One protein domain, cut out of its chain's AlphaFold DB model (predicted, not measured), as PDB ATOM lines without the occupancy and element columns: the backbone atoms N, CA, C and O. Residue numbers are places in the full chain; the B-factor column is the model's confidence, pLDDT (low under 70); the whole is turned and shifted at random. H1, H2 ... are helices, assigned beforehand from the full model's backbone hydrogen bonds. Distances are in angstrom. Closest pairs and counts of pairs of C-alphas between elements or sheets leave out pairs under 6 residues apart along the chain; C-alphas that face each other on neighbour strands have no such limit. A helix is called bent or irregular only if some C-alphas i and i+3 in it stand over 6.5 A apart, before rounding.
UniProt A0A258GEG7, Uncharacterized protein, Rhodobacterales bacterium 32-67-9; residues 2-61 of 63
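This is residues 2 to 61 of the 63 residues of an uncharacterized protein of Rhodobacterales bacterium 32-67-9 (UniProt A0A258GEG7). A long, open loop of chain: H1 leads into an unnamed stretch that reaches far out, folds back near residue 30 and returns to H2, which heads back toward the end where H1 began. The two helices do not form a packed core. The printed part has 60 residues with two named helices, H1 then H2, and no named strand; its class is all helix. It is extended, with a radius of gyration of the C-alphas of 18.7 A, and a rod of 59 by 26 by 9 A.

H1, residues 2 to 18, and H2, residues 43 to 60, are only just apart, their closest C-alphas 8.4 A from each other. Of the O i to N i+4 pairs, 10 of 13 in H1 and 12 of 14 in H2 are within hydrogen-bond range.

H1 begins at C-alpha 2 (-18.054, 31.669, 15.015) and is 25.2 A long. H2 is 27.0 A long and ends at C-alpha 60 (-13.412, 13.542, -1.004); it is only just irregular, C-alphas 44 and 47 being 6.6 A apart.

The C-alphas farthest apart, Lys 2 and Pro 32, are 60.3 A apart. The link of 24 residues is long; the printed part has no cut. The pLDDT is under 70 at residues 16 to 18 and 23 to 41.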
ATOM      1  N   LYS A   2     -18.265  32.091  13.610       72.88
ATOM      2  CA  LYS A   2     -18.054  31.669  15.015       72.88
ATOM      3  C   LYS A   2     -17.947  30.146  15.252       72.88
ATOM      4  O   LYS A   2     -17.222  29.739  16.143       72.88
ATOM      5  N   LYS A   3     -18.602  29.314  14.426       75.69
ATOM      6  CA  LYS A   3     -18.596  27.842  14.580       75.69
ATOM      7  C   LYS A   3     -17.218  27.204  14.350       75.69
ATOM      8  O   LYS A   3     -16.842  26.289  15.068       75.69
ATOM      9  N   LEU A   4     -16.465  27.693  13.361       84.81
ATOM     10  CA  LEU A   4     -15.117  27.185  13.087       84.81
ATOM     11  C   LEU A   4     -14.142  27.606  14.185       84.81
ATOM     12  O   LEU A   4     -13.359  26.788  14.649       84.81
ATOM     13  N   ALA A   5     -14.258  28.849  14.661       81.31
ATOM     14  CA  ALA A   5     -13.456  29.339  15.776       81.31
ATOM     15  C   ALA A   5     -13.696  28.525  17.060       81.31
ATOM     16  O   ALA A   5     -12.744  28.189  17.755       81.31
ATOM     17  N   THR A   6     -14.946  28.142  17.349       82.81
ATOM     18  CA  THR A   6     -15.256  27.298  18.514       82.81
ATOM     19  C   THR A   6     -14.736  25.870  18.363       82.81
ATOM     20  O   THR A   6     -14.215  25.321  19.326       82.81
ATOM     21  N   VAL A   7     -14.827  25.275  17.167       84.44
ATOM     22  CA  VAL A   7     -14.281  23.928  16.915       84.44
ATOM     23  C   VAL A   7     -12.759  23.932  17.040       84.44
ATOM     24  O   VAL A   7     -12.210  23.076  17.727       84.44
ATOM     25  N   ALA A   8     -12.086  24.927  16.459       84.38
ATOM     26  CA  ALA A   8     -10.639  25.075  16.574       84.38
ATOM     27  C   ALA A   8     -10.199  25.232  18.039       84.38
ATOM     28  O   ALA A   8      -9.260  24.567  18.461       84.38
ATOM     29  N   ALA A   9     -10.911  26.041  18.829       83.56
ATOM     30  CA  ALA A   9     -10.596  26.241  20.244       83.56
ATOM     31  C   ALA A   9     -10.737  24.956  21.082       83.56
ATOM     32  O   ALA A   9      -9.916  24.695  21.956       83.56
ATOM     33  N   VAL A  10     -11.752  24.128  20.818       82.94
ATOM     34  CA  VAL A  10     -11.930  22.845  21.527       82.94
ATOM     35  C   VAL A  10     -10.855  21.829  21.119       82.94
ATOM     36  O   VAL A  10     -10.356  21.075  21.960       82.94
ATOM     37  N   LEU A  11     -10.455  21.825  19.846       84.12
ATOM     38  CA  LEU A  11      -9.435  20.908  19.337       84.12
ATOM     39  C   LEU A  11      -8.043  21.226  19.899       84.12
ATOM     40  O   LEU A  11      -7.330  20.318  20.314       84.12
ATOM     41  N   THR A  12      -7.663  22.505  19.964       82.06
ATOM     42  CA  THR A  12      -6.349  22.909  20.489       82.06
ATOM     43  C   THR A  12      -6.215  22.630  21.983       82.06
ATOM     44  O   THR A  12      -5.155  22.196  22.427       82.06
ATOM     45  N   LEU A  13      -7.288  22.819  22.755       81.25
ATOM     46  CA  LEU A  13      -7.293  22.541  24.193       81.25
ATOM     47  C   LEU A  13      -7.224  21.040  24.508       81.25
ATOM     48  O   LEU A  13      -6.584  20.650  25.481       81.25
ATOM     49  N   SER A  14      -7.856  20.194  23.691       77.12
ATOM     50  CA  SER A  14      -7.818  18.735  23.871       77.12
ATOM     51  C   SER A  14      -6.551  18.081  23.307       77.12
ATOM     52  O   SER A  14      -6.137  17.038  23.811       77.12
ATOM     53  N   ALA A  15      -5.884  18.705  22.329       74.12
ATOM     54  CA  ALA A  15      -4.648  18.191  21.734       74.12
ATOM     55  C   ALA A  15      -3.510  18.018  22.755       74.12
ATOM     56  O   ALA A  15      -2.751  17.053  22.668       74.12
ATOM     57  N   SER A  16      -3.415  18.896  23.757       69.12
ATOM     58  CA  SER A  16      -2.381  18.807  24.798       69.12
ATOM     59  C   SER A  16      -2.464  17.517  25.624       69.12
ATOM     60  O   SER A  16      -1.437  17.038  26.097       69.12
ATOM     61  N   ALA A  17      -3.654  16.919  25.772       68.06
ATOM     62  CA  ALA A  17      -3.838  15.663  26.506       68.06
ATOM     63  C   ALA A  17      -3.410  14.419  25.701       68.06
ATOM     64  O   ALA A  17      -3.211  13.355  26.281       68.06
ATOM     65  N   ALA A  18      -3.250  14.547  24.381       65.44
ATOM     66  CA  ALA A  18      -2.778  13.471  23.509       65.44
ATOM     67  C   ALA A  18      -1.240  13.412  23.397       65.44
ATOM     68  O   ALA A  18      -0.712  12.506  22.751       65.44
ATOM     69  N   PHE A  19      -0.503  14.345  24.014       70.31
ATOM     70  CA  PHE A  19       0.960  14.309  24.045       70.31
ATOM     71  C   PHE A  19       1.448  13.267  25.066       70.31
ATOM     72  O   PHE A  19       1.729  13.576  26.222       70.31
ATOM     73  N   ALA A  20       1.531  12.005  24.635       71.38
ATOM     74  CA  ALA A  20       2.236  10.958  25.365       71.38
ATOM     75  C   ALA A  20       3.731  11.316  25.388       71.38
ATOM     76  O   ALA A  20       4.381  11.339  24.342       71.38
ATOM     77  N   GLY A  21       4.246  11.673  26.570       73.19
ATOM     78  CA  GLY A  21       5.643  12.060  26.772       73.19
ATOM     79  C   GLY A  21       6.612  11.069  26.123       73.19
ATOM     80  O   GLY A  21       6.376   9.861  26.139       73.19
ATOM     81  N   GLY A  22       7.666  11.610  25.504       71.75
ATOM     82  CA  GLY A  22       8.599  10.858  24.668       71.75
ATOM     83  C   GLY A  22       9.186   9.631  25.365       71.75
ATOM     84  O   GLY A  22       9.369   9.619  26.580       71.75
ATOM     85  N   TYR A  23       9.484   8.607  24.563       67.75
ATOM     86  CA  TYR A  23      10.136   7.382  25.011       67.75
ATOM     87  C   TYR A  23      11.397   7.719  25.818       67.75
ATOM     88  O   TYR A  23      12.389   8.197  25.269       67.75
ATOM     89  N   SER A  24      11.346   7.482  27.127       69.19
ATOM     90  CA  SER A  24      12.519   7.520  27.990       69.19
ATOM     91  C   SER A  24      13.004   6.093  28.147       69.19
ATOM     92  O   SER A  24      12.335   5.287  28.793       69.19
ATOM     93  N   ALA A  25      14.151   5.780  27.544       68.00
ATOM     94  CA  ALA A  25      14.779   4.476  27.693       68.00
ATOM     95  C   ALA A  25      15.010   4.192  29.193       68.00
ATOM     96  O   ALA A  25      15.668   4.997  29.860       68.00
ATOM     97  N   PRO A  26      14.462   3.093  29.741       67.88
ATOM     98  CA  PRO A  26      14.782   2.660  31.092       67.88
ATOM     99  C   PRO A  26      16.289   2.420  31.190       67.88
ATOM    100  O   PRO A  26      16.869   1.762  30.328       67.88
ATOM    101  N   VAL A  27      16.938   2.978  32.212       67.88
ATOM    102  CA  VAL A  27      18.357   2.707  32.468       67.88
ATOM    103  C   VAL A  27      18.446   1.273  32.987       67.88
ATOM    104  O   VAL A  27      18.106   1.011  34.136       67.88
ATOM    105  N   VAL A  28      18.818   0.336  32.116       66.62
ATOM    106  CA  VAL A  28      18.997  -1.080  32.463       66.62
ATOM    107  C   VAL A  28      20.434  -1.272  32.946       66.62
ATOM    108  O   VAL A  28      21.378  -1.089  32.176       66.62
ATOM    109  N   GLU A  29      20.613  -1.614  34.223       61.16
ATOM    110  CA  GLU A  29      21.893  -2.117  34.737       61.16
ATOM    111  C   GLU A  29      22.197  -3.472  34.082       61.16
ATOM    112  O   GLU A  29      21.327  -4.329  33.952       61.16
ATOM    113  N   ALA A  30      23.420  -3.613  33.568       56.41
ATOM    114  CA  ALA A  30      23.801  -4.619  32.583       56.41
ATOM    115  C   ALA A  30      23.700  -6.071  33.095       56.41
ATOM    116  O   ALA A  30      24.654  -6.609  33.651       56.41
ATOM    117  N   GLU A  31      22.584  -6.735  32.809       58.19
ATOM    118  CA  GLU A  31      22.414  -8.190  32.885       58.19
ATOM    119  C   GLU A  31      21.965  -8.725  31.503       58.19
ATOM    120  O   GLU A  31      21.442  -7.957  30.694       58.19
ATOM    121  N   PRO A  32      22.306  -9.981  31.141       59.78
ATOM    122  CA  PRO A  32      22.601 -10.405  29.768       59.78
ATOM    123  C   PRO A  32      21.514 -10.062  28.741       59.78
ATOM    124  O   PRO A  32      20.346 -10.394  28.905       59.78
ATOM    125  N   ILE A  33      21.971  -9.456  27.640       59.47
ATOM    126  CA  ILE A  33      21.251  -9.096  26.407       59.47
ATOM    127  C   ILE A  33      20.434 -10.259  25.820       59.47
ATOM    128  O   ILE A  33      20.841 -10.925  24.867       59.47
ATOM    129  N   VAL A  34      19.229 -10.463  26.344       60.19
ATOM    130  CA  VAL A  34      18.104 -10.943  25.543       60.19
ATOM    131  C   VAL A  34      17.690  -9.747  24.695       60.19
ATOM    132  O   VAL A  34      17.264  -8.726  25.230       60.19
ATOM    133  N   VAL A  35      17.897  -9.822  23.380       61.81
ATOM    134  CA  VAL A  35      17.381  -8.810  22.452       61.81
ATOM    135  C   VAL A  35      15.862  -8.930  22.489       61.81
ATOM    136  O   VAL A  35      15.277  -9.733  21.765       61.81
ATOM    137  N   GLU A  36      15.225  -8.186  23.386       61.34
ATOM    138  CA  GLU A  36      13.792  -7.963  23.306       61.34
ATOM    139  C   GLU A  36      13.565  -7.155  22.033       61.34
ATOM    140  O   GLU A  36      13.934  -5.981  21.944       61.34
ATOM    141  N   GLU A  37      13.040  -7.812  20.996       62.19
ATOM    142  CA  GLU A  37      12.586  -7.115  19.802       62.19
ATOM    143  C   GLU A  37      11.614  -6.030  20.255       62.19
ATOM    144  O   GLU A  37      10.554  -6.314  20.820       62.19
ATOM    145  N   SER A  38      12.001  -4.772  20.045       62.53
ATOM    146  CA  SER A  38      11.134  -3.637  20.314       62.53
ATOM    147  C   SER A  38       9.895  -3.812  19.443       62.53
ATOM    148  O   SER A  38       9.939  -3.620  18.227       62.53
ATOM    149  N   SER A  39       8.793  -4.260  20.047       61.06
ATOM    150  CA  SER A  39       7.538  -4.422  19.326       61.06
ATOM    151  C   SER A  39       7.069  -3.030  18.923       61.06
ATOM    152  O   SER A  39       6.592  -2.254  19.754       61.06
ATOM    153  N   SER A  40       7.246  -2.692  17.643       64.06
ATOM    154  CA  SER A  40       6.823  -1.428  17.029       64.06
ATOM    155  C   SER A  40       5.299  -1.404  16.862       64.06
ATOM    156  O   SER A  40       4.749  -1.352  15.765       64.06
ATOM    157  N   SER A  41       4.596  -1.501  17.985       66.19
ATOM    158  CA  SER A  41       3.145  -1.430  18.080       66.19
ATOM    159  C   SER A  41       2.802  -0.156  18.843       66.19
ATOM    160  O   SER A  41       2.554  -0.174  20.047       66.19
ATOM    161  N   ASN A  42       2.840   0.990  18.157       72.12
ATOM    162  CA  ASN A  42       2.529   2.275  18.778       72.12
ATOM    163  C   ASN A  42       1.009   2.487  18.813       72.12
ATOM    164  O   ASN A  42       0.430   3.111  17.921       72.12
ATOM    165  N   ALA A  43       0.355   1.957  19.852       77.62
ATOM    166  CA  ALA A  43      -1.091   2.089  20.053       77.62
ATOM    167  C   ALA A  43      -1.562   3.561  20.063       77.62
ATOM    168  O   ALA A  43      -2.701   3.849  19.692       77.62
ATOM    169  N   GLY A  44      -0.671   4.504  20.396       78.56
ATOM    170  CA  GLY A  44      -0.936   5.943  20.328       78.56
ATOM    171  C   GLY A  44      -1.162   6.489  18.911       78.56
ATOM    172  O   GLY A  44      -1.741   7.562  18.774       78.56
ATOM    173  N   LEU A  45      -0.768   5.765  17.854       83.31
ATOM    174  CA  LEU A  45      -0.972   6.188  16.459       83.31
ATOM    175  C   LEU A  45      -2.342   5.808  15.888       83.31
ATOM    176  O   LEU A  45      -2.740   6.359  14.861       83.31
ATOM    177  N   ILE A  46      -3.092   4.926  16.551       86.31
ATOM    178  CA  ILE A  46      -4.396   4.451  16.062       86.31
ATOM    179  C   ILE A  46      -5.402   5.603  15.974       86.31
ATOM    180  O   ILE A  46      -6.055   5.780  14.946       86.31
ATOM    181  N   VAL A  47      -5.496   6.423  17.025       87.25
ATOM    182  CA  VAL A  47      -6.435   7.554  17.065       87.25
ATOM    183  C   VAL A  47      -6.078   8.632  16.021       87.25
ATOM    184  O   VAL A  47      -6.964   8.998  15.247       87.25
ATOM    185  N   PRO A  48      -4.814   9.100  15.900       85.44
ATOM    186  CA  PRO A  48      -4.398  10.002  14.824       85.44
ATOM    187  C   PRO A  48      -4.653   9.456  13.416       85.44
ATOM    188  O   PRO A  48      -5.133  10.197  12.559       85.44
ATOM    189  N   ALA A  49      -4.366   8.173  13.169       89.75
ATOM    190  CA  ALA A  49      -4.549   7.559  11.855       89.75
ATOM    191  C   ALA A  49      -6.028   7.530  11.435       89.75
ATOM    192  O   ALA A  49      -6.355   7.909  10.309       89.75
ATOM    193  N   LEU A  50      -6.932   7.148  12.344       90.56
ATOM    194  CA  LEU A  50      -8.375   7.150  12.081       90.56
ATOM    195  C   LEU A  50      -8.924   8.563  11.844       90.56
ATOM    196  O   LEU A  50      -9.764   8.753  10.964       90.56
ATOM    197  N   LEU A  51      -8.427   9.558  12.584       89.75
ATOM    198  CA  LEU A  51      -8.791  10.959  12.368       89.75
ATOM    199  C   LEU A  51      -8.365  11.413  10.961       89.75
ATOM    200  O   LEU A  51      -9.175  11.974  10.222       89.75
ATOM    201  N   LEU A  52      -7.122  11.121  10.561       91.44
ATOM    202  CA  LEU A  52      -6.598  11.480   9.242       91.44
ATOM    203  C   LEU A  52      -7.455  10.883   8.114       91.44
ATOM    204  O   LEU A  52      -7.824  11.587   7.176       91.44
ATOM    205  N   LEU A  53      -7.826   9.605   8.245       93.38
ATOM    206  CA  LEU A  53      -8.715   8.920   7.305       93.38
ATOM    207  C   LEU A  53     -10.096   9.581   7.234       93.38
ATOM    208  O   LEU A  53     -10.617   9.786   6.138       93.38
ATOM    209  N   GLY A  54     -10.670   9.964   8.377       92.12
ATOM    210  CA  GLY A  54     -11.945  10.681   8.431       92.12
ATOM    211  C   GLY A  54     -11.904  12.038   7.721       92.12
ATOM    212  O   GLY A  54     -12.839  12.379   6.998       92.12
ATOM    213  N   VAL A  55     -10.809  12.792   7.868       93.00
ATOM    214  CA  VAL A  55     -10.611  14.078   7.171       93.00
ATOM    215  C   VAL A  55     -10.497  13.879   5.661       93.00
ATOM    216  O   VAL A  55     -11.143  14.603   4.905       93.00
ATOM    217  N   ILE A  56      -9.721  12.885   5.218       93.69
ATOM    218  CA  ILE A  56      -9.571  12.550   3.792       93.69
ATOM    219  C   ILE A  56     -10.924  12.159   3.186       93.69
ATOM    220  O   ILE A  56     -11.296  12.668   2.130       93.69
ATOM    221  N   ALA A  57     -11.685  11.299   3.867       91.38
ATOM    222  CA  ALA A  57     -13.003  10.869   3.411       91.38
ATOM    223  C   ALA A  57     -13.988  12.044   3.306       91.38
ATOM    224  O   ALA A  57     -14.679  12.180   2.299       91.38
ATOM    225  N   ALA A  58     -14.017  12.928   4.308       90.00
ATOM    226  CA  ALA A  58     -14.866  14.115   4.290       90.00
ATOM    227  C   ALA A  58     -14.492  15.086   3.156       90.00
ATOM    228  O   ALA A  58     -15.381  15.631   2.509       90.00
ATOM    229  N   ALA A  59     -13.196  15.272   2.883       89.56
ATOM    230  CA  ALA A  59     -12.717  16.121   1.792       89.56
ATOM    231  C   ALA A  59     -13.033  15.547   0.398       89.56
ATOM    232  O   ALA A  59     -13.221  16.310  -0.545       89.56
ATOM    233  N   SER A  60     -13.106  14.219   0.263       90.38
ATOM    234  CA  SER A  60     -13.412  13.542  -1.004       90.38
ATOM    235  C   SER A  60     -14.911  13.366  -1.274       90.38
ATOM    236  O   SER A  60     -15.273  12.954  -2.372       90.38
ATOM    237  N   SER A  61     -15.777  13.632  -0.293       83.06
ATOM    238  CA  SER A  61     -17.225  13.400  -0.395       83.06
ATOM    239  C   SER A  61     -18.003  14.550  -1.057       83.06
ATOM    240  O   SER A  61     -19.214  14.424  -1.220       83.06
TER     241      SER A  61